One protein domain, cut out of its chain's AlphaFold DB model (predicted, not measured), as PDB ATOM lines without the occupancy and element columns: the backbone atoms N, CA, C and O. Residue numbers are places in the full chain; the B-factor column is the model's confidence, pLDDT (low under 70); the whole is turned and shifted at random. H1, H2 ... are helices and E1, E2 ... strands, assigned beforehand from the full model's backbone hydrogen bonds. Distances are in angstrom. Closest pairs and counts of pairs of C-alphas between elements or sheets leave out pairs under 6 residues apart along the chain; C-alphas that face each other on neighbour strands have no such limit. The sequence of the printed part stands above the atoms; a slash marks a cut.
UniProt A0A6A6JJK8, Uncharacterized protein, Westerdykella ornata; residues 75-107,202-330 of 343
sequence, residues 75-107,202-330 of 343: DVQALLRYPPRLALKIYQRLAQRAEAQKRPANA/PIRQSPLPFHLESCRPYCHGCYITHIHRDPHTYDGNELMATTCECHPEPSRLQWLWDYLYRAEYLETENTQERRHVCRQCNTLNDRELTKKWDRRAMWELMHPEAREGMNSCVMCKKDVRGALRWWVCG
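Overview. This is residues 75 to 107 and 202 to 330 of the 343 residues of an uncharacterized protein of Westerdykella ornata (UniProt A0A6A6JJK8). Two small lobes, one of sheet E1 E3 with H5 and one of sheet E2 E4 with H3, are bridged by short H2. The long helix H1 runs past one side as a separate rod, near H3 at its beginning, while H4 sits in a long loop. The printed part has 162 residues, in order H1 E1 H2 E2 H3 H4 E3 H5 E4; both two-stranded sheets are antiparallel and the class is mixed, helices and strands. It is only just compact, close to loose, with a radius of gyration of the C-alphas of 18.2 A and spans of 54 by 46 by 37 A.

Along the chain. H1, residues 75 to 102, begins at C-alpha (4.626, -50.005, 44.788), is 41.0 A long and has a kink of 27 degrees near residue 82. E1 is residues 202 to 204, H2 207 to 214, E2 215 to 218, H3 220 to 229 and H4 254 to 261. E3, residues 272 to 278, spans 17.4 A; H5, residues 286 to 302, 24.0 A. E4, residues 326 to 329, ends at C-alpha (16.933, -46.873, 28.546).

Arrangement. H1 and H3 are close but not clearly touching, closest at the C-alphas of Asp 75 and His 228, 6.8 A. In E1 and E3, N 203 and O 273 are 2.9 A apart; in E2 and E4, N 218 and O 326 are 2.7 A apart, both within hydrogen-bond range. H2 and H5 touch at a steep tilt of 60 degrees, the closest C-alphas being Pro 209 and Ala 297, 5.3 A. The closest C-alphas of E1 and H5 are Arg 204 and Thr 290, 6.2 A; those of H3 and E4 are Tyr 223 and Trp 326, 6.5 A. H4 touches no helix. Every O i to N i+4 pair is within range in H2, H3, H4 and H5; in H1, 21 of 24.

Size, cuts and confidence. The C-alphas of Asn 106 and Gly 236, the farthest apart, are 56.8 A apart. Residues 108 to 201 are not printed, with 34.1 A between C-alphas 107 and 202. The links H3 to H4 and H5 to E4 are long. Residues 94 to 107, of which 94 to 102 belong to H1, and 230 to 241 stand free. Confidence is under 70 at residues 105 to 107, 229 to 243 and 247 to 270.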
ATOM      1  N   ASP A  75       4.203 -51.306  44.259       73.56
ATOM      2  CA  ASP A  75       4.626 -50.005  44.788       73.56
ATOM      3  C   ASP A  75       5.416 -50.134  46.092       73.56
ATOM      4  O   ASP A  75       6.452 -49.491  46.268       73.56
ATOM      5  N   VAL A  76       4.967 -51.016  46.986       78.62
ATOM      6  CA  VAL A  76       5.633 -51.281  48.265       78.62
ATOM      7  C   VAL A  76       6.926 -52.063  48.034       78.62
ATOM      8  O   VAL A  76       7.946 -51.771  48.659       78.62
ATOM      9  N   GLN A  77       6.937 -53.008  47.085       74.25
ATOM     10  CA  GLN A  77       8.172 -53.705  46.710       74.25
ATOM     11  C   GLN A  77       9.222 -52.743  46.144       74.25
ATOM     12  O   GLN A  77      10.400 -52.842  46.492       74.25
ATOM     13  N   ALA A  78       8.814 -51.808  45.288       70.44
ATOM     14  CA  ALA A  78       9.703 -50.804  44.725       70.44
ATOM     15  C   ALA A  78      10.224 -49.852  45.816       70.44
ATOM     16  O   ALA A  78      11.427 -49.595  45.871       70.44
ATOM     17  N   LEU A  79       9.360 -49.437  46.753       80.12
ATOM     18  CA  LEU A  79       9.746 -48.635  47.919       80.12
ATOM     19  C   LEU A  79      10.800 -49.336  48.791       80.12
ATOM     20  O   LEU A  79      11.693 -48.680  49.314       80.12
ATOM     21  N   LEU A  80      10.738 -50.662  48.922       78.81
ATOM     22  CA  LEU A  80      11.688 -51.437  49.729       78.81
ATOM     23  C   LEU A  80      12.984 -51.793  48.989       78.81
ATOM     24  O   LEU A  80      14.039 -51.903  49.612       78.81
ATOM     25  N   ARG A  81      12.947 -51.938  47.659       76.88
ATOM     26  CA  ARG A  81      14.151 -52.167  46.834       76.88
ATOM     27  C   ARG A  81      14.954 -50.892  46.596       76.88
ATOM     28  O   ARG A  81      16.152 -50.968  46.313       76.88
ATOM     29  N   TYR A  82      14.305 -49.737  46.697       80.81
ATOM     30  CA  TYR A  82      14.913 -48.449  46.405       80.81
ATOM     31  C   TYR A  82      16.073 -48.076  47.363       80.81
ATOM     32  O   TYR A  82      17.165 -47.795  46.860       80.81
ATOM     33  N   PRO A  83      15.940 -48.136  48.708       86.19
ATOM     34  CA  PRO A  83      17.006 -47.729  49.629       86.19
ATOM     35  C   PRO A  83      18.309 -48.531  49.494       86.19
ATOM     36  O   PRO A  83      19.368 -47.904  49.445       86.19
ATOM     37  N   PRO A  84      18.296 -49.875  49.362       82.81
ATOM     38  CA  PRO A  84      19.523 -50.634  49.124       82.81
ATOM     39  C   PRO A  84      20.241 -50.226  47.830       82.81
ATOM     40  O   PRO A  84      21.466 -50.113  47.811       82.81
ATOM     41  N   ARG A  85      19.493 -49.957  46.748       80.38
ATOM     42  CA  ARG A  85      20.073 -49.486  45.477       80.38
ATOM     43  C   ARG A  85      20.656 -48.084  45.608       80.38
ATOM     44  O   ARG A  85      21.757 -47.832  45.121       80.38
ATOM     45  N   LEU A  86      19.945 -47.189  46.289       87.12
ATOM     46  CA  LEU A  86      20.438 -45.857  46.621       87.12
ATOM     47  C   LEU A  86      21.754 -45.944  47.410       87.12
ATOM     48  O   LEU A  86      22.729 -45.291  47.042       87.12
ATOM     49  N   ALA A  87      21.807 -46.789  48.443       85.69
ATOM     50  CA  ALA A  87      23.002 -47.002  49.256       85.69
ATOM     51  C   ALA A  87      24.177 -47.544  48.428       85.69
ATOM     52  O   ALA A  87      25.289 -47.023  48.533       85.69
ATOM     53  N   LEU A  88      23.931 -48.527  47.554       83.00
ATOM     54  CA  LEU A  88      24.952 -49.083  46.664       83.00
ATOM     55  C   LEU A  88      25.542 -48.009  45.738       83.00
ATOM     56  O   LEU A  88      26.762 -47.903  45.634       83.00
ATOM     57  N   LYS A  89      24.700 -47.173  45.117       82.56
ATOM     58  CA  LYS A  89      25.184 -46.091  44.249       82.56
ATOM     59  C   LYS A  89      25.946 -45.013  45.019       82.56
ATOM     60  O   LYS A  89      26.957 -44.512  44.531       82.56
ATOM     61  N   ILE A  90      25.497 -44.661  46.228       86.88
ATOM     62  CA  ILE A  90      26.233 -43.736  47.104       86.88
ATOM     63  C   ILE A  90      27.622 -44.308  47.411       86.88
ATOM     64  O   ILE A  90      28.615 -43.598  47.266       86.88
ATOM     65  N   TYR A  91      27.705 -45.589  47.772       85.56
ATOM     66  CA  TYR A  91      28.973 -46.262  48.051       85.56
ATOM     67  C   TYR A  91      29.909 -46.272  46.834       85.56
ATOM     68  O   TYR A  91      31.067 -45.872  46.947       85.56
ATOM     69  N   GLN A  92      29.403 -46.656  45.659       80.69
ATOM     70  CA  GLN A  92      30.172 -46.670  44.408       80.69
ATOM     71  C   GLN A  92      30.744 -45.288  44.081       80.69
ATOM     72  O   GLN A  92      31.924 -45.150  43.763       80.69
ATOM     73  N   ARG A  93      29.936 -44.242  44.261       82.94
ATOM     74  CA  ARG A  93      30.365 -42.860  44.054       82.94
ATOM     75  C   ARG A  93      31.450 -42.417  45.036       82.94
ATOM     76  O   ARG A  93      32.381 -41.708  44.653       82.94
ATOM     77  N   LEU A  94      31.336 -42.805  46.307       85.94
ATOM     78  CA  LEU A  94      32.368 -42.532  47.310       85.94
ATOM     79  C   LEU A  94      33.681 -43.243  46.956       85.94
ATOM     80  O   LEU A  94      34.740 -42.619  47.021       85.94
ATOM     81  N   ALA A  95      33.612 -44.500  46.509       83.69
ATOM     82  CA  ALA A  95      34.776 -45.260  46.062       83.69
ATOM     83  C   ALA A  95      35.467 -44.601  44.853       83.69
ATOM     84  O   ALA A  95      36.685 -44.428  44.865       83.69
ATOM     85  N   GLN A  96      34.705 -44.145  43.855       79.12
ATOM     86  CA  GLN A  96      35.259 -43.442  42.694       79.12
ATOM     87  C   GLN A  96      35.911 -42.107  43.050       79.12
ATOM     88  O   GLN A  96      36.977 -41.787  42.529       79.12
ATOM     89  N   ARG A  97      35.311 -41.325  43.958       83.75
ATOM     90  CA  ARG A  97      35.934 -40.085  44.452       83.75
ATOM     91  C   ARG A  97      37.257 -40.368  45.155       83.75
ATOM     92  O   ARG A  97      38.222 -39.641  44.932       83.75
ATOM     93  N   ALA A  98      37.315 -41.433  45.952       86.06
ATOM     94  CA  ALA A  98      38.549 -41.860  46.599       86.06
ATOM     95  C   ALA A  98      39.609 -42.320  45.579       86.06
ATOM     96  O   ALA A  98      40.790 -42.052  45.774       86.06
ATOM     97  N   GLU A  99      39.218 -42.978  44.481       81.12
ATOM     98  CA  GLU A  99      40.150 -43.356  43.408       81.12
ATOM     99  C   GLU A  99      40.637 -42.140  42.605       81.12
ATOM    100  O   GLU A  99      41.831 -42.018  42.335       81.12
ATOM    101  N   ALA A 100      39.746 -41.203  42.274       79.00
ATOM    102  CA  ALA A 100      40.095 -39.972  41.568       79.00
ATOM    103  C   ALA A 100      41.086 -39.113  42.368       79.00
ATOM    104  O   ALA A 100      42.028 -38.579  41.791       79.00
ATOM    105  N   GLN A 101      40.934 -39.045  43.696       83.81
ATOM    106  CA  GLN A 101      41.882 -38.359  44.584       83.81
ATOM    107  C   GLN A 101      43.268 -39.019  44.625       83.81
ATOM    108  O   GLN A 101      44.253 -38.342  44.908       83.81
ATOM    109  N   LYS A 102      43.369 -40.324  44.342       83.69
ATOM    110  CA  LYS A 102      44.650 -41.048  44.306       83.69
ATOM    111  C   LYS A 102      45.412 -40.865  42.995       83.69
ATOM    112  O   LYS A 102      46.607 -41.155  42.964       83.69
ATOM    113  N   ARG A 103      44.761 -40.432  41.907       75.31
ATOM    114  CA  ARG A 103      45.448 -40.235  40.622       75.31
ATOM    115  C   ARG A 103      46.327 -38.982  40.715       75.31
ATOM    116  O   ARG A 103      45.792 -37.900  40.953       75.31
ATOM    117  N   PRO A 104      47.659 -39.099  40.549       70.81
ATOM    118  CA  PRO A 104      48.547 -37.950  40.654       70.81
ATOM    119  C   PRO A 104      48.181 -36.914  39.587       70.81
ATOM    120  O   PRO A 104      48.003 -37.256  38.416       70.81
ATOM    121  N   ALA A 105      48.123 -35.639  39.982       63.72
ATOM    122  CA  ALA A 105      47.807 -34.503  39.107       63.72
ATOM    123  C   ALA A 105      48.762 -34.351  37.899       63.72
ATOM    124  O   ALA A 105      48.494 -33.584  36.981       63.72
ATOM    125  N   ASN A 106      49.858 -35.113  37.877       57.69
ATOM    126  CA  ASN A 106      50.940 -34.994  36.908       57.69
ATOM    127  C   ASN A 106      50.652 -35.680  35.559       57.69
ATOM    128  O   ASN A 106      51.343 -35.390  34.588       57.69
ATOM    129  N   ALA A 107      49.633 -36.543  35.454       55.78
ATOM    130  CA  ALA A 107      49.336 -37.250  34.199       55.78
ATOM    131  C   ALA A 107      48.744 -36.343  33.097       55.78
ATOM    132  O   ALA A 107      48.792 -36.690  31.919       55.78
ATOM    133  N   PRO A 202      30.482 -49.983   8.492       94.81
ATOM    134  CA  PRO A 202      29.879 -50.723   9.594       94.81
ATOM    135  C   PRO A 202      30.812 -50.680  10.809       94.81
ATOM    136  O   PRO A 202      31.982 -51.033  10.711       94.81
ATOM    137  N   ILE A 203      30.302 -50.235  11.954       92.94
ATOM    138  CA  ILE A 203      31.035 -50.231  13.220       92.94
ATOM    139  C   ILE A 203      30.341 -51.212  14.155       92.94
ATOM    140  O   ILE A 203      29.126 -51.144  14.344       92.94
ATOM    141  N   ARG A 204      31.118 -52.119  14.755       90.19
ATOM    142  CA  ARG A 204      30.616 -53.004  15.809       90.19
ATOM    143  C   ARG A 204      30.281 -52.165  17.037       90.19
ATOM    144  O   ARG A 204      31.165 -51.486  17.571       90.19
ATOM    145  N   GLN A 205      29.030 -52.210  17.481       86.31
ATOM    146  CA  GLN A 205      28.650 -51.589  18.741       86.31
ATOM    147  C   GLN A 205      29.154 -52.445  19.901       86.31
ATOM    148  O   GLN A 205      28.885 -53.640  19.968       86.31
ATOM    149  N   SER A 206      29.892 -51.827  20.818       86.44
ATOM    150  CA  SER A 206      30.176 -52.448  22.106       86.44
ATOM    151  C   SER A 206      29.112 -52.023  23.137       86.44
ATOM    152  O   SER A 206      28.398 -51.032  22.925       86.44
ATOM    153  N   PRO A 207      29.022 -52.730  24.276       83.88
ATOM    154  CA  PRO A 207      28.180 -52.366  25.413       83.88
ATOM    155  C   PRO A 207      28.233 -50.890  25.821       83.88
ATOM    156  O   PRO A 207      27.230 -50.254  26.147       83.88
ATOM    157  N   LEU A 208      29.440 -50.334  25.821       87.81
ATOM    158  CA  LEU A 208      29.722 -49.047  26.430       87.81
ATOM    159  C   LEU A 208      29.142 -47.880  25.607       87.81
ATOM    160  O   LEU A 208      28.390 -47.080  26.170       87.81
ATOM    161  N   PRO A 209      29.397 -47.782  24.291       89.19
ATOM    162  CA  PRO A 209      28.705 -46.842  23.436       89.19
ATOM    163  C   PRO A 209      27.206 -47.060  23.308       89.19
ATOM    164  O   PRO A 209      26.472 -46.079  23.252       89.19
ATOM    165  N   PHE A 210      26.740 -48.312  23.287       88.88
ATOM    166  CA  PHE A 210      25.303 -48.580  23.275       88.88
ATOM    167  C   PHE A 210      24.637 -47.923  24.490       88.88
ATOM    168  O   PHE A 210      23.684 -47.159  24.364       88.88
ATOM    169  N   HIS A 211      25.196 -48.134  25.683       87.50
ATOM    170  CA  HIS A 211      24.696 -47.490  26.893       87.50
ATOM    171  C   HIS A 211      24.790 -45.974  26.843       87.50
ATOM    172  O   HIS A 211      23.865 -45.286  27.270       87.50
ATOM    173  N   LEU A 212      25.899 -45.452  26.333       89.12
ATOM    174  CA  LEU A 212      26.083 -44.027  26.153       89.12
ATOM    175  C   LEU A 212      24.964 -43.446  25.269       89.12
ATOM    176  O   LEU A 212      24.397 -42.413  25.615       89.12
ATOM    177  N   GLU A 213      24.610 -44.082  24.156       90.56
ATOM    178  CA  GLU A 213      23.603 -43.585  23.211       90.56
ATOM    179  C   GLU A 213      22.155 -43.812  23.656       90.56
ATOM    180  O   GLU A 213      21.342 -42.881  23.587       90.56
ATOM    181  N   SER A 214      21.847 -45.013  24.140       92.00
ATOM    182  CA  SER A 214      20.479 -45.426  24.444       92.00
ATOM    183  C   SER A 214      20.051 -45.027  25.853       92.00
ATOM    184  O   SER A 214      18.870 -44.770  26.079       92.00
ATOM    185  N   CYS A 215      20.965 -44.942  26.827       92.50
ATOM    186  CA  CYS A 215      20.590 -44.636  28.209       92.50
ATOM    187  C   CYS A 215      20.582 -43.133  28.491       92.50
ATOM    188  O   CYS A 215      21.461 -42.365  28.098       92.50
ATOM    189  N   ARG A 216      19.562 -42.708  29.229       94.06
ATOM    190  CA  ARG A 216      19.258 -41.312  29.512       94.06
ATOM    191  C   ARG A 216      19.276 -41.040  31.016       94.06
ATOM    192  O   ARG A 216      18.782 -41.868  31.784       94.06
ATOM    193  N   PRO A 217      19.808 -39.887  31.459       94.62
ATOM    194  CA  PRO A 217      19.874 -39.552  32.873       94.62
ATOM    195  C   PRO A 217      18.535 -39.014  33.396       94.62
ATOM    196  O   PRO A 217      17.886 -38.152  32.798       94.62
ATOM    197  N   TYR A 218      18.153 -39.476  34.580       94.94
ATOM    198  CA  TYR A 218      17.004 -39.024  35.351       94.94
ATOM    199  C   TYR A 218      17.472 -38.549  36.725       94.94
ATOM    200  O   TYR A 218      18.336 -39.161  37.362       94.94
ATOM    201  N   CYS A 219      16.885 -37.449  37.199       94.56
ATOM    202  CA  CYS A 219      17.019 -37.075  38.599       94.56
ATOM    203  C   CYS A 219      16.210 -38.051  39.459       94.56
ATOM    204  O   CYS A 219      15.259 -38.669  38.984       94.56
ATOM    205  N   HIS A 220      16.549 -38.146  40.740       91.06
ATOM    206  CA  HIS A 220      15.867 -39.025  41.687       91.06
ATOM    207  C   HIS A 220      14.328 -38.904  41.667       91.06
ATOM    208  O   HIS A 220      13.636 -39.910  41.552       91.06
ATOM    209  N   GLY A 221      13.787 -37.681  41.726       92.44
ATOM    210  CA  GLY A 221      12.336 -37.471  41.751       92.44
ATOM    211  C   GLY A 221      11.649 -37.893  40.449       92.44
ATOM    212  O   GLY A 221      10.616 -38.561  40.483       92.44
ATOM    213  N   CYS A 222      12.244 -37.564  39.298       93.75
ATOM    214  CA  CYS A 222      11.717 -37.981  37.997       93.75
ATOM    215  C   CYS A 222      11.879 -39.480  37.766       93.75
ATOM    216  O   CYS A 222      11.011 -40.074  37.151       93.75
ATOM    217  N   TYR A 223      12.950 -40.089  38.270       91.12
ATOM    218  CA  TYR A 223      13.151 -41.531  38.213       91.12
ATOM    219  C   TYR A 223      12.060 -42.272  38.984       91.12
ATOM    220  O   TYR A 223      11.424 -43.156  38.421       91.12
ATOM    221  N   ILE A 224      11.793 -41.867  40.234       87.69
ATOM    222  CA  ILE A 224      10.694 -42.447  41.014       87.69
ATOM    223  C   ILE A 224       9.385 -42.263  40.257       87.69
ATOM    224  O   ILE A 224       8.644 -43.217  40.082       87.69
ATOM    225  N   THR A 225       9.118 -41.055  39.761       88.12
ATOM    226  CA  THR A 225       7.875 -40.773  39.034       88.12
ATOM    227  C   THR A 225       7.744 -41.639  37.783       88.12
ATOM    228  O   THR A 225       6.686 -42.205  37.565       88.12
ATOM    229  N   HIS A 226       8.807 -41.782  36.994       85.62
ATOM    230  CA  HIS A 226       8.782 -42.512  35.730       85.62
ATOM    231  C   HIS A 226       8.690 -44.027  35.940       85.62
ATOM    232  O   HIS A 226       7.792 -44.659  35.404       85.62
ATOM    233  N   ILE A 227       9.549 -44.605  36.784       75.62
ATOM    234  CA  ILE A 227       9.573 -46.059  36.992       75.62
ATOM    235  C   ILE A 227       8.411 -46.537  37.870       75.62
ATOM    236  O   ILE A 227       7.928 -47.649  37.675       75.62
ATOM    237  N   HIS A 228       7.940 -45.734  38.833       70.06
ATOM    238  CA  HIS A 228       6.813 -46.149  39.675       70.06
ATOM    239  C   HIS A 228       5.444 -45.864  39.052       70.06
ATOM    240  O   HIS A 228       4.505 -46.579  39.385       70.06
ATOM    241  N   ARG A 229       5.282 -44.820  38.221       63.84
ATOM    242  CA  ARG A 229       3.944 -44.410  37.743       63.84
ATOM    243  C   ARG A 229       3.596 -44.829  36.327       63.84
ATOM    244  O   ARG A 229       2.416 -44.748  36.012       63.84
ATOM    245  N   ASP A 230       4.550 -45.289  35.519       57.62
ATOM    246  CA  ASP A 230       4.251 -45.911  34.225       57.62
ATOM    247  C   ASP A 230       4.359 -47.442  34.319       57.62
ATOM    248  O   ASP A 230       5.334 -48.034  33.860       57.62
ATOM    249  N   PRO A 231       3.338 -48.139  34.854       53.47
ATOM    250  CA  PRO A 231       3.161 -49.565  34.599       53.47
ATOM    251  C   PRO A 231       2.729 -49.841  33.142       53.47
ATOM    252  O   PRO A 231       2.434 -50.981  32.804       53.47
ATOM    253  N   HIS A 232       2.660 -48.820  32.277       47.56
ATOM    254  CA  HIS A 232       1.991 -48.851  30.974       47.56
ATOM    255  C   HIS A 232       2.789 -49.438  29.799       47.56
ATOM    256  O   HIS A 232       2.240 -49.522  28.706       47.56
ATOM    257  N   THR A 233       4.014 -49.931  29.987       50.03
ATOM    258  CA  THR A 233       4.668 -50.814  28.993       50.03
ATOM    259  C   THR A 233       4.409 -52.301  29.255       50.03
ATOM    260  O   THR A 233       5.139 -53.162  28.773       50.03
ATOM    261  N   TYR A 234       3.353 -52.618  30.010       49.72
ATOM    262  CA  TYR A 234       2.844 -53.976  30.168       49.72
ATOM    263  C   TYR A 234       1.909 -54.341  29.016       49.72
ATOM    264  O   TYR A 234       0.726 -54.000  29.037       49.72
ATOM    265  N   ASP A 235       2.425 -55.109  28.063       50.09
ATOM    266  CA  ASP A 235       1.590 -56.004  27.270       50.09
ATOM    267  C   ASP A 235       1.447 -57.322  28.060       50.09
ATOM    268  O   ASP A 235       2.337 -58.163  28.060       50.09
ATOM    269  N   GLY A 236       0.383 -57.437  28.862       50.31
ATOM    270  CA  GLY A 236      -0.111 -58.705  29.426       50.31
ATOM    271  C   GLY A 236       0.797 -59.502  30.389       50.31
ATOM    272  O   GLY A 236       1.583 -60.344  29.985       50.31
ATOM    273  N   ASN A 237       0.535 -59.384  31.697       48.03
ATOM    274  CA  ASN A 237       0.767 -60.394  32.755       48.03
ATOM    275  C   ASN A 237       2.179 -60.944  33.067       48.03
ATOM    276  O   ASN A 237       2.331 -61.524  34.147       48.03
ATOM    277  N   GLU A 238       3.218 -60.754  32.258       53.84
ATOM    278  CA  GLU A 238       4.566 -61.202  32.640       53.84
ATOM    279  C   GLU A 238       5.262 -60.188  33.550       53.84
ATOM    280  O   GLU A 238       5.275 -58.991  33.278       53.84
ATOM    281  N   LEU A 239       5.854 -60.655  34.659       54.09
ATOM    282  CA  LEU A 239       6.793 -59.858  35.454       54.09
ATOM    283  C   LEU A 239       8.006 -59.511  34.577       54.09
ATOM    284  O   LEU A 239       9.032 -60.187  34.652       54.09
ATOM    285  N   MET A 240       7.899 -58.466  33.754       52.03
ATOM    286  CA  MET A 240       9.028 -58.009  32.957       52.03
ATOM    287  C   MET A 240      10.181 -57.636  33.879       52.03
ATOM    288  O   MET A 240       9.998 -57.067  34.967       52.03
ATOM    289  N   ALA A 241      11.380 -58.022  33.449       58.19
ATOM    290  CA  ALA A 241      12.607 -57.781  34.170       58.19
ATOM    291  C   ALA A 241      12.698 -56.297  34.553       58.19
ATOM    292  O   ALA A 241      12.480 -55.405  33.741       58.19
ATOM    293  N   THR A 242      13.070 -55.994  35.803       61.72
ATOM    294  CA  THR A 242      13.296 -54.598  36.241       61.72
ATOM    295  C   THR A 242      14.568 -53.991  35.634       61.72
ATOM    296  O   THR A 242      15.130 -53.052  36.193       61.72
ATOM    297  N   THR A 243      15.105 -54.618  34.598       66.06
ATOM    298  CA  THR A 243      16.400 -54.348  33.997       66.06
ATOM    299  C   THR A 243      16.204 -54.322  32.498       66.06
ATOM    300  O   THR A 243      15.602 -55.237  31.948       66.06
ATOM    301  N   CYS A 244      16.712 -53.274  31.860       73.38
ATOM    302  CA  CYS A 244      16.739 -53.148  30.410       73.38
ATOM    303  C   CYS A 244      17.344 -54.400  29.739       73.38
ATOM    304  O   CYS A 244      18.488 -54.748  30.030       73.38
ATOM    305  N   GLU A 245      16.588 -55.025  28.831       71.38
ATOM    306  CA  GLU A 245      17.039 -56.132  27.965       71.38
ATOM    307  C   GLU A 245      17.539 -55.649  26.594       71.38
ATOM    308  O   GLU A 245      18.101 -56.428  25.835       71.38
ATOM    309  N   CYS A 246      17.397 -54.355  26.273       72.88
ATOM    310  CA  CYS A 246      17.914 -53.790  25.018       72.88
ATOM    311  C   CYS A 246      19.444 -53.863  24.935       72.88
ATOM    312  O   CYS A 246      20.015 -53.701  23.862       72.88
ATOM    313  N   HIS A 247      20.119 -54.064  26.068       66.81
ATOM    314  CA  HIS A 247      21.559 -54.211  26.079       66.81
ATOM    315  C   HIS A 247      21.958 -55.632  25.664       66.81
ATOM    316  O   HIS A 247      21.430 -56.578  26.252       66.81
ATOM    317  N   PRO A 248      22.936 -55.809  24.754       64.19
ATOM    318  CA  PRO A 248      23.449 -57.132  24.423       64.19
ATOM    319  C   PRO A 248      23.912 -57.849  25.701       64.19
ATOM    320  O   PRO A 248      24.852 -57.413  26.373       64.19
ATOM    321  N   GLU A 249      23.179 -58.891  26.103       54.66
ATOM    322  CA  GLU A 249      23.368 -59.565  27.390       54.66
ATOM    323  C   GLU A 249      24.796 -60.145  27.416       54.66
ATOM    324  O   GLU A 249      25.142 -60.927  26.525       54.66
ATOM    325  N   PRO A 250      25.669 -59.780  28.381       53.34
ATOM    326  CA  PRO A 250      26.890 -60.550  28.566       53.34
ATOM    327  C   PRO A 250      26.463 -61.990  28.866       53.34
ATOM    328  O   PRO A 250      25.506 -62.216  29.611       53.34
ATOM    329  N   SER A 251      27.131 -62.965  28.252       49.88
ATOM    330  CA  SER A 251      26.768 -64.380  28.361       49.88
ATOM    331  C   SER A 251      26.493 -64.770  29.827       49.88
ATOM    332  O   SER A 251      27.231 -64.400  30.733       49.88
ATOM    333  N   ARG A 252      25.397 -65.480  30.124       51.34
ATOM    334  CA  ARG A 252      24.829 -65.611  31.494       51.34
ATOM    335  C   ARG A 252      25.756 -66.194  32.582       51.34
ATOM    336  O   ARG A 252      25.444 -66.092  33.770       51.34
ATOM    337  N   LEU A 253      26.899 -66.772  32.214       55.75
ATOM    338  CA  LEU A 253      27.940 -67.257  33.136       55.75
ATOM    339  C   LEU A 253      28.986 -66.188  33.504       55.75
ATOM    340  O   LEU A 253      29.849 -66.426  34.347       55.75
ATOM    341  N   GLN A 254      28.909 -65.007  32.902       52.62
ATOM    342  CA  GLN A 254      29.985 -64.027  32.859       52.62
ATOM    343  C   GLN A 254      30.116 -63.183  34.123       52.62
ATOM    344  O   GLN A 254      31.199 -62.700  34.379       52.62
ATOM    345  N   TRP A 255      29.113 -63.102  35.004       57.47
ATOM    346  CA  TRP A 255      29.256 -62.357  36.268       57.47
ATOM    347  C   TRP A 255      30.371 -62.914  37.177       57.47
ATOM    348  O   TRP A 255      31.035 -62.152  37.878       57.47
ATOM    349  N   LEU A 256      30.591 -64.237  37.155       54.75
ATOM    350  CA  LEU A 256      31.686 -64.886  37.880       54.75
ATOM    351  C   LEU A 256      33.030 -64.623  37.177       54.75
ATOM    352  O   LEU A 256      34.030 -64.378  37.844       54.75
ATOM    353  N   TRP A 257      33.045 -64.610  35.839       53.03
ATOM    354  CA  TRP A 257      34.229 -64.290  35.034       53.03
ATOM    355  C   TRP A 257      34.600 -62.796  35.082       53.03
ATOM    356  O   TRP A 257      35.776 -62.474  35.164       53.03
ATOM    357  N   ASP A 258      33.642 -61.878  35.145       51.09
ATOM    358  CA  ASP A 258      33.848 -60.435  35.317       51.09
ATOM    359  C   ASP A 258      34.395 -60.128  36.716       51.09
ATOM    360  O   ASP A 258      35.288 -59.291  36.868       51.09
ATOM    361  N   TYR A 259      33.899 -60.846  37.733       50.72
ATOM    362  CA  TYR A 259      34.395 -60.764  39.107       50.72
ATOM    363  C   TYR A 259      35.815 -61.334  39.252       50.72
ATOM    364  O   TYR A 259      36.635 -60.744  39.953       50.72
ATOM    365  N   LEU A 260      36.120 -62.459  38.593       47.91
ATOM    366  CA  LEU A 260      37.407 -63.156  38.740       47.91
ATOM    367  C   LEU A 260      38.495 -62.685  37.768       47.91
ATOM    368  O   LEU A 260      39.666 -62.685  38.134       47.91
ATOM    369  N   TYR A 261      38.140 -62.287  36.548       42.28
ATOM    370  CA  TYR A 261      39.108 -62.065  35.470       42.28
ATOM    371  C   TYR A 261      39.183 -60.630  34.969       42.28
ATOM    372  O   TYR A 261      40.056 -60.354  34.148       42.28
ATOM    373  N   ARG A 262      38.326 -59.707  35.443       45.53
ATOM    374  CA  ARG A 262      38.276 -58.321  34.931       45.53
ATOM    375  C   ARG A 262      38.359 -58.316  33.391       45.53
ATOM    376  O   ARG A 262      39.111 -57.538  32.803       45.53
ATOM    377  N   ALA A 263      37.706 -59.306  32.778       37.41
ATOM    378  CA  ALA A 263      38.029 -59.756  31.437       37.41
ATOM    379  C   ALA A 263      37.441 -58.800  30.406       37.41
ATOM    380  O   ALA A 263      36.370 -58.228  30.603       37.41
ATOM    381  N   GLU A 264      38.176 -58.636  29.308       47.34
ATOM    382  CA  GLU A 264      37.702 -57.996  28.088       47.34
ATOM    383  C   GLU A 264      36.280 -58.473  27.765       47.34
ATOM    384  O   GLU A 264      36.016 -59.674  27.707       47.34
ATOM    385  N   TYR A 265      35.372 -57.509  27.589       52.34
ATOM    386  CA  TYR A 265      33.994 -57.716  27.157       52.34
ATOM    387  C   TYR A 265      33.975 -58.684  25.964       52.34
ATOM    388  O   TYR A 265      34.391 -58.316  24.865       52.34
ATOM    389  N   LEU A 266      33.545 -59.931  26.192       52.19
ATOM    390  CA  LEU A 266      33.369 -60.911  25.120       52.19
ATOM    391  C   LEU A 266      32.367 -60.353  24.106       52.19
ATOM    392  O   LEU A 266      31.294 -59.884  24.489       52.19
ATOM    393  N   GLU A 267      32.771 -60.381  22.834       53.72
ATOM    394  CA  GLU A 267      32.024 -59.882  21.682       53.72
ATOM    395  C   GLU A 267      30.624 -60.508  21.656       53.72
ATOM    396  O   GLU A 267      30.450 -61.674  21.305       53.72
ATOM    397  N   THR A 268      29.615 -59.744  22.060       55.16
ATOM    398  CA  THR A 268      28.216 -60.083  21.805       55.16
ATOM    399  C   THR A 268      27.939 -59.967  20.307       55.16
ATOM    400  O   THR A 268      28.610 -59.203  19.608       55.16
ATOM    401  N   GLU A 269      26.997 -60.764  19.795       56.38
ATOM    402  CA  GLU A 269      26.668 -60.861  18.368       56.38
ATOM    403  C   GLU A 269      26.280 -59.502  17.755       56.38
ATOM    404  O   GLU A 269      25.129 -59.085  17.727       56.38
ATOM    405  N   ASN A 270      27.306 -58.819  17.252       59.28
ATOM    406  CA  ASN A 270      27.409 -58.154  15.960       59.28
ATOM    407  C   ASN A 270      26.218 -57.281  15.518       59.28
ATOM    408  O   ASN A 270      25.838 -57.314  14.345       59.28
ATOM    409  N   THR A 271      25.688 -56.417  16.392       72.69
ATOM    410  CA  THR A 271      24.950 -55.242  15.907       72.69
ATOM    411  C   THR A 271      25.950 -54.296  15.237       72.69
ATOM    412  O   THR A 271      26.639 -53.484  15.858       72.69
ATOM    413  N   GLN A 272      26.107 -54.473  13.923       85.94
ATOM    414  CA  GLN A 272      26.871 -53.560  13.090       85.94
ATOM    415  C   GLN A 272      25.960 -52.433  12.649       85.94
ATOM    416  O   GLN A 272      25.040 -52.627  11.854       85.94
ATOM    417  N   GLU A 273      26.251 -51.238  13.131       90.31
ATOM    418  CA  GLU A 273      25.577 -50.047  12.659       90.31
ATOM    419  C   GLU A 273      26.493 -49.305  11.694       90.31
ATOM    420  O   GLU A 273      27.681 -49.101  11.956       90.31
ATOM    421  N   ARG A 274      25.952 -48.901  10.545       94.25
ATOM    422  CA  ARG A 274      26.723 -48.121   9.582       94.25
ATOM    423  C   ARG A 274      26.761 -46.665  10.022       94.25
ATOM    424  O   ARG A 274      25.725 -46.035  10.216       94.25
ATOM    425  N   ARG A 275      27.968 -46.123  10.166       95.50
ATOM    426  CA  ARG A 275      28.207 -44.744  10.605       95.50
ATOM    427  C   ARG A 275      29.180 -44.055   9.652       95.50
ATOM    428  O   ARG A 275      29.982 -44.698   8.977       95.50
ATOM    429  N   HIS A 276      29.124 -42.726   9.596       96.06
ATOM    430  CA  HIS A 276      30.073 -41.945   8.803       96.06
ATOM    431  C   HIS A 276      31.416 -41.834   9.528       96.06
ATOM    432  O   HIS A 276      31.503 -41.301  10.634       96.06
ATOM    433  N   VAL A 277      32.481 -42.307   8.889       95.94
ATOM    434  CA  VAL A 277      33.842 -42.332   9.426       95.94
ATOM    435  C   VAL A 277      34.759 -41.569   8.475       95.94
ATOM    436  O   VAL A 277      34.714 -41.773   7.269       95.94
ATOM    437  N   CYS A 278      35.602 -40.667   8.981       94.00
ATOM    438  CA  CYS A 278      36.550 -39.957   8.118       94.00
ATOM    439  C   CYS A 278      37.581 -40.923   7.520       94.00
ATOM    440  O   CYS A 278      37.950 -41.912   8.157       94.00
ATOM    441  N   ARG A 279      38.120 -40.589   6.341       92.44
ATOM    442  CA  ARG A 279      39.120 -41.395   5.617       92.44
ATOM    443  C   ARG A 279      40.252 -41.931   6.498       92.44
ATOM    444  O   ARG A 279      40.640 -43.079   6.354       92.44
ATOM    445  N   GLN A 280      40.756 -41.124   7.431       91.56
ATOM    446  CA  GLN A 280      41.838 -41.530   8.328       91.56
ATOM    447  C   GLN A 280      41.400 -42.493   9.433       91.56
ATOM    448  O   GLN A 280      42.192 -43.308   9.882       91.56
ATOM    449  N   CYS A 281      40.168 -42.388   9.929       95.56
ATOM    450  CA  CYS A 281      39.669 -43.407  10.844       95.56
ATOM    451  C   CYS A 281      39.358 -44.692  10.072       95.56
ATOM    452  O   CYS A 281      39.628 -45.759  10.594       95.56
ATOM    453  N   ASN A 282      38.908 -44.597   8.819       96.00
ATOM    454  CA  ASN A 282      38.601 -45.749   7.973       96.00
ATOM    455  C   ASN A 282      39.824 -46.612   7.593       96.00
ATOM    456  O   ASN A 282      39.654 -47.692   7.046       96.00
ATOM    457  N   THR A 283      41.057 -46.161   7.863       95.44
ATOM    458  CA  THR A 283      42.258 -47.005   7.707       95.44
ATOM    459  C   THR A 283      42.479 -47.957   8.884       95.44
ATOM    460  O   THR A 283      43.364 -48.802   8.810       95.44
ATOM    461  N   LEU A 284      41.750 -47.775   9.989       96.50
ATOM    462  CA  LEU A 284      41.816 -48.649  11.158       96.50
ATOM    463  C   LEU A 284      41.020 -49.927  10.891       96.50
ATOM    464  O   LEU A 284      39.981 -49.885  10.234       96.50
ATOM    465  N   ASN A 285      41.481 -51.051  11.437       95.69
ATOM    466  CA  ASN A 285      40.693 -52.286  11.409       95.69
ATOM    467  C   ASN A 285      39.474 -52.190  12.353       95.69
ATOM    468  O   ASN A 285      39.445 -51.355  13.258       95.69
ATOM    469  N   ASP A 286      38.480 -53.068  12.182       92.88
ATOM    470  CA  ASP A 286      37.247 -53.067  12.989       92.88
ATOM    471  C   ASP A 286      37.520 -53.062  14.500       92.88
ATOM    472  O   ASP A 286      36.912 -52.297  15.247       92.88
ATOM    473  N   ARG A 287      38.495 -53.856  14.956       91.50
ATOM    474  CA  ARG A 287      38.870 -53.939  16.375       91.50
ATOM    475  C   ARG A 287      39.420 -52.609  16.898       91.50
ATOM    476  O   ARG A 287      39.122 -52.203  18.021       91.50
ATOM    477  N   GLU A 288      40.230 -51.917  16.107       95.12
ATOM    478  CA  GLU A 288      40.783 -50.604  16.430       95.12
ATOM    479  C   GLU A 288      39.724 -49.504  16.391       95.12
ATOM    480  O   GLU A 288      39.763 -48.612  17.246       95.12
ATOM    481  N   LEU A 289      38.775 -49.574  15.450       94.81
ATOM    482  CA  LEU A 289      37.609 -48.689  15.390       94.81
ATOM    483  C   LEU A 289      36.781 -48.826  16.671       94.81
ATOM    484  O   LEU A 289      36.575 -47.823  17.356       94.81
ATOM    485  N   THR A 290      36.401 -50.053  17.047       91.69
ATOM    486  CA  THR A 290      35.660 -50.337  18.286       91.69
ATOM    487  C   THR A 290      36.443 -49.870  19.506       91.69
ATOM    488  O   THR A 290      35.939 -49.079  20.292       91.69
ATOM    489  N   LYS A 291      37.731 -50.213  19.622       91.75
ATOM    490  CA  LYS A 291      38.570 -49.769  20.750       91.75
ATOM    491  C   LYS A 291      38.704 -48.246  20.831       91.75
ATOM    492  O   LYS A 291      38.867 -47.670  21.910       91.75
ATOM    493  N   LYS A 292      38.736 -47.551  19.693       94.38
ATOM    494  CA  LYS A 292      38.759 -46.083  19.656       94.38
ATOM    495  C   LYS A 292      37.415 -45.505  20.091       94.38
ATOM    496  O   LYS A 292      37.415 -44.547  20.861       94.38
ATOM    497  N   TRP A 293      36.318 -46.106  19.644       92.81
ATOM    498  CA  TRP A 293      34.970 -45.735  20.044       92.81
ATOM    499  C   TRP A 293      34.742 -45.950  21.538       92.81
ATOM    500  O   TRP A 293      34.339 -45.021  22.221       92.81
ATOM    501  N   ASP A 294      35.146 -47.097  22.077       91.00
ATOM    502  CA  ASP A 294      35.044 -47.415  23.501       91.00
ATOM    503  C   ASP A 294      35.839 -46.445  24.365       91.00
ATOM    504  O   ASP A 294      35.367 -45.996  25.403       91.00
ATOM    505  N   ARG A 295      37.043 -46.058  23.932       90.69
ATOM    506  CA  ARG A 295      37.828 -45.040  24.647       90.69
ATOM    507  C   ARG A 295      37.119 -43.694  24.675       90.69
ATOM    508  O   ARG A 295      37.109 -43.049  25.721       90.69
ATOM    509  N   ARG A 296      36.532 -43.278  23.550       91.62
ATOM    510  CA  ARG A 296      35.731 -42.052  23.481       91.62
ATOM    511  C   ARG A 296      34.493 -42.167  24.366       91.62
ATOM    512  O   ARG A 296      34.255 -41.277  25.170       91.62
ATOM    513  N   ALA A 297      33.766 -43.275  24.281       90.62
ATOM    514  CA  ALA A 297      32.554 -43.500  25.048       90.62
ATOM    515  C   ALA A 297      32.821 -43.546  26.557       90.62
ATOM    516  O   ALA A 297      32.100 -42.929  27.335       90.62
ATOM    517  N   MET A 298      33.910 -44.201  26.967       87.88
ATOM    518  CA  MET A 298      34.384 -44.195  28.349       87.88
ATOM    519  C   MET A 298      34.707 -42.771  28.787       87.88
ATOM    520  O   MET A 298      34.300 -42.345  29.860       87.88
ATOM    521  N   TRP A 299      35.433 -42.020  27.955       86.94
ATOM    522  CA  TRP A 299      35.785 -40.644  28.270       86.94
ATOM    523  C   TRP A 299      34.543 -39.754  28.417       86.94
ATOM    524  O   TRP A 299      34.480 -39.009  29.390       86.94
ATOM    525  N   GLU A 300      33.541 -39.879  27.542       88.62
ATOM    526  CA  GLU A 300      32.267 -39.143  27.622       88.62
ATOM    527  C   GLU A 300      31.426 -39.550  28.843       88.62
ATOM    528  O   GLU A 300      30.806 -38.696  29.473       88.62
ATOM    529  N   LEU A 301      31.439 -40.828  29.237       83.56
ATOM    530  CA  LEU A 301      30.788 -41.288  30.470       83.56
ATOM    531  C   LEU A 301      31.465 -40.726  31.725       83.56
ATOM    532  O   LEU A 301      30.784 -40.379  32.690       83.56
ATOM    533  N   MET A 302      32.794 -40.613  31.704       81.25
ATOM    534  CA  MET A 302      33.574 -40.020  32.794       81.25
ATOM    535  C   MET A 302      33.471 -38.486  32.829       81.25
ATOM    536  O   MET A 302      33.602 -37.906  33.904       81.25
ATOM    537  N   HIS A 303      33.213 -37.848  31.681       83.69
ATOM    538  CA  HIS A 303      33.081 -36.394  31.510       83.69
ATOM    539  C   HIS A 303      31.714 -36.055  30.901       83.69
ATOM    540  O   HIS A 303      31.625 -35.638  29.742       83.69
ATOM    541  N   PRO A 304      30.619 -36.224  31.655       81.44
ATOM    542  CA  PRO A 304      29.265 -36.032  31.138       81.44
ATOM    543  C   PRO A 304      28.985 -34.583  30.697       81.44
ATOM    544  O   PRO A 304      28.039 -34.333  29.960       81.44
ATOM    545  N   GLU A 305      29.809 -33.612  31.098       84.06
ATOM    546  CA  GLU A 305      29.853 -32.249  30.553       84.06
ATOM    547  C   GLU A 305      30.315 -32.127  29.113       84.06
ATOM    548  O   GLU A 305      29.942 -31.155  28.458       84.06
ATOM    549  N   ALA A 306      31.056 -33.101  28.598       84.81
ATOM    550  CA  ALA A 306      31.465 -33.100  27.206       84.81
ATOM    551  C   ALA A 306      30.304 -33.407  26.254       84.81
ATOM    552  O   ALA A 306      30.394 -33.099  25.066       84.81
ATOM    553  N   ARG A 307      29.210 -33.995  26.760       86.38
ATOM    554  CA  ARG A 307      28.064 -34.378  25.943       86.38
ATOM    555  C   ARG A 307      26.808 -33.606  26.309       86.38
ATOM    556  O   ARG A 307      26.321 -33.619  27.441       86.38
ATOM    557  N   GLU A 308      26.233 -32.975  25.296       87.50
ATOM    558  CA  GLU A 308      24.980 -32.248  25.428       87.50
ATOM    559  C   GLU A 308      23.850 -33.173  25.916       87.50
ATOM    560  O   GLU A 308      23.684 -34.303  25.452       87.50
ATOM    561  N   GLY A 309      23.089 -32.710  26.909       87.75
ATOM    562  CA  GLY A 309      21.962 -33.446  27.484       87.75
ATOM    563  C   GLY A 309      22.313 -34.529  28.513       87.75
ATOM    564  O   GLY A 309      21.414 -34.961  29.231       87.75
ATOM    565  N   MET A 310      23.583 -34.932  28.680       89.69
ATOM    566  CA  MET A 310      23.975 -35.919  29.712       89.69
ATOM    567  C   MET A 310      23.977 -35.362  31.141       89.69
ATOM    568  O   MET A 310      23.923 -36.111  32.120       89.69
ATOM    569  N   ASN A 311      24.001 -34.039  31.271       91.81
ATOM    570  CA  ASN A 311      23.965 -33.354  32.558       91.81
ATOM    571  C   ASN A 311      22.575 -32.893  32.975       91.81
ATOM    572  O   ASN A 311      22.418 -32.405  34.083       91.81
ATOM    573  N   SER A 312      21.557 -33.055  32.136       95.56
ATOM    574  CA  SER A 312      20.191 -32.651  32.461       95.56
ATOM    575  C   SER A 312      19.293 -33.867  32.573       95.56
ATOM    576  O   SER A 312      19.311 -34.727  31.698       95.56
ATOM    577  N   CYS A 313      18.448 -33.918  33.598       96.31
ATOM    578  CA  CYS A 313      17.389 -34.916  33.663       96.31
ATOM    579  C   CYS A 313      16.506 -34.837  32.409       96.31
ATOM    580  O   CYS A 313      16.011 -33.763  32.075       96.31
ATOM    581  N   VAL A 314      16.244 -35.965  31.748       95.62
ATOM    582  CA  VAL A 314      15.445 -35.967  30.512       95.62
ATOM    583  C   VAL A 314      14.032 -35.424  30.715       95.62
ATOM    584  O   VAL A 314      13.561 -34.672  29.861       95.62
ATOM    585  N   MET A 315      13.407 -35.732  31.855       95.19
ATOM    586  CA  MET A 315      12.031 -35.341  32.165       95.19
ATOM    587  C   MET A 315      11.913 -33.877  32.620       95.19
ATOM    588  O   MET A 315      11.201 -33.101  31.998       95.19
ATOM    589  N   CYS A 316      12.617 -33.469  33.685       96.62
ATOM    590  CA  CYS A 316      12.472 -32.115  34.249       96.62
ATOM    591  C   CYS A 316      13.522 -31.101  33.778       96.62
ATOM    592  O   CYS A 316      13.500 -29.962  34.238       96.62
ATOM    593  N   LYS A 317      14.483 -31.512  32.942       96.81
ATOM    594  CA  LYS A 317      15.617 -30.705  32.446       96.81
ATOM    595  C   LYS A 317      16.539 -30.103  33.516       96.81
ATOM    596  O   LYS A 317      17.513 -29.448  33.164       96.81
ATOM    597  N   LYS A 318      16.297 -30.360  34.808       96.50
ATOM    598  CA  LYS A 318      17.176 -29.919  35.900       96.50
ATOM    599  C   LYS A 318      18.567 -30.522  35.746       96.50
ATOM    600  O   LYS A 318      18.691 -31.700  35.400       96.50
ATOM    601  N   ASP A 319      19.579 -29.717  36.053       94.81
ATOM    602  CA  ASP A 319      20.965 -30.165  36.098       94.81
ATOM    603  C   ASP A 319      21.114 -31.261  37.167       94.81
ATOM    604  O   ASP A 319      20.691 -31.104  38.314       94.81
ATOM    605  N   VAL A 320      21.661 -32.402  36.761       93.00
ATOM    606  CA  VAL A 320      21.960 -33.553  37.618       93.00
ATOM    607  C   VAL A 320      23.458 -33.672  37.899       93.00
ATOM    608  O   VAL A 320      23.887 -34.649  38.518       93.00
ATOM    609  N   ARG A 321      24.272 -32.681  37.502       88.56
ATOM    610  CA  ARG A 321      25.679 -32.595  37.909       88.56
ATOM    611  C   ARG A 321      25.788 -32.579  39.423       88.56
ATOM    612  O   ARG A 321      25.096 -31.847  40.122       88.56
ATOM    613  N   GLY A 322      26.658 -33.433  39.952       83.50
ATOM    614  CA  GLY A 322      26.848 -33.540  41.395       83.50
ATOM    615  C   GLY A 322      25.721 -34.278  42.137       83.50
ATOM    616  O   GLY A 322      25.954 -34.699  43.273       83.50
ATOM    617  N   ALA A 323      24.567 -34.529  41.519       87.75
ATOM    618  CA  ALA A 323      23.485 -35.319  42.094       87.75
ATOM    619  C   ALA A 323      23.626 -36.812  41.751       87.75
ATOM    620  O   ALA A 323      24.453 -37.215  40.935       87.75
ATOM    621  N   LEU A 324      22.822 -37.648  42.408       88.44
ATOM    622  CA  LEU A 324      22.699 -39.053  42.044       88.44
ATOM    623  C   LEU A 324      21.940 -39.182  40.719       88.44
ATOM    624  O   LEU A 324      20.808 -38.703  40.606       88.44
ATOM    625  N   ARG A 325      22.551 -39.865  39.749       91.12
ATOM    626  CA  ARG A 325      21.960 -40.129  38.438       91.12
ATOM    627  C   ARG A 325      21.328 -41.516  38.383       91.12
ATOM    628  O   ARG A 325      21.888 -42.518  38.837       91.12
ATOM    629  N   TRP A 326      20.138 -41.564  37.806       91.25
ATOM    630  CA  TRP A 326      19.480 -42.805  37.428       91.25
ATOM    631  C   TRP A 326      19.472 -42.908  35.917       91.25
ATOM    632  O   TRP A 326      19.195 -41.922  35.243       91.25
ATOM    633  N   TRP A 327      19.808 -44.077  35.395       91.25
ATOM    634  CA  TRP A 327      19.914 -44.294  33.962       91.25
ATOM    635  C   TRP A 327      18.736 -45.137  33.520       91.25
ATOM    636  O   TRP A 327      18.501 -46.213  34.067       91.25
ATOM    637  N   VAL A 328      17.983 -44.616  32.564       91.88
ATOM    638  CA  VAL A 328      16.810 -45.277  31.994       91.88
ATOM    639  C   VAL A 328      17.061 -45.445  30.507       91.88
ATOM    640  O   VAL A 328      17.521 -44.510  29.850       91.88
ATOM    641  N   CYS A 329      16.816 -46.637  29.977       91.75
ATOM    642  CA  CYS A 329      16.933 -46.873  28.546       91.75
ATOM    643  C   CYS A 329      15.857 -46.073  27.802       91.75
ATOM    644  O   CYS A 329      14.682 -46.154  28.142       91.75
ATOM    645  N   GLY A 330      16.248 -45.309  26.786       90.25
ATOM    646  CA  GLY A 330      15.325 -44.530  25.965       90.25
ATOM    647  C   GLY A 330      14.426 -45.381  25.068       90.25
ATOM    648  O   GLY A 330      13.408 -44.873  24.616       90.25
TER     649      GLY A 330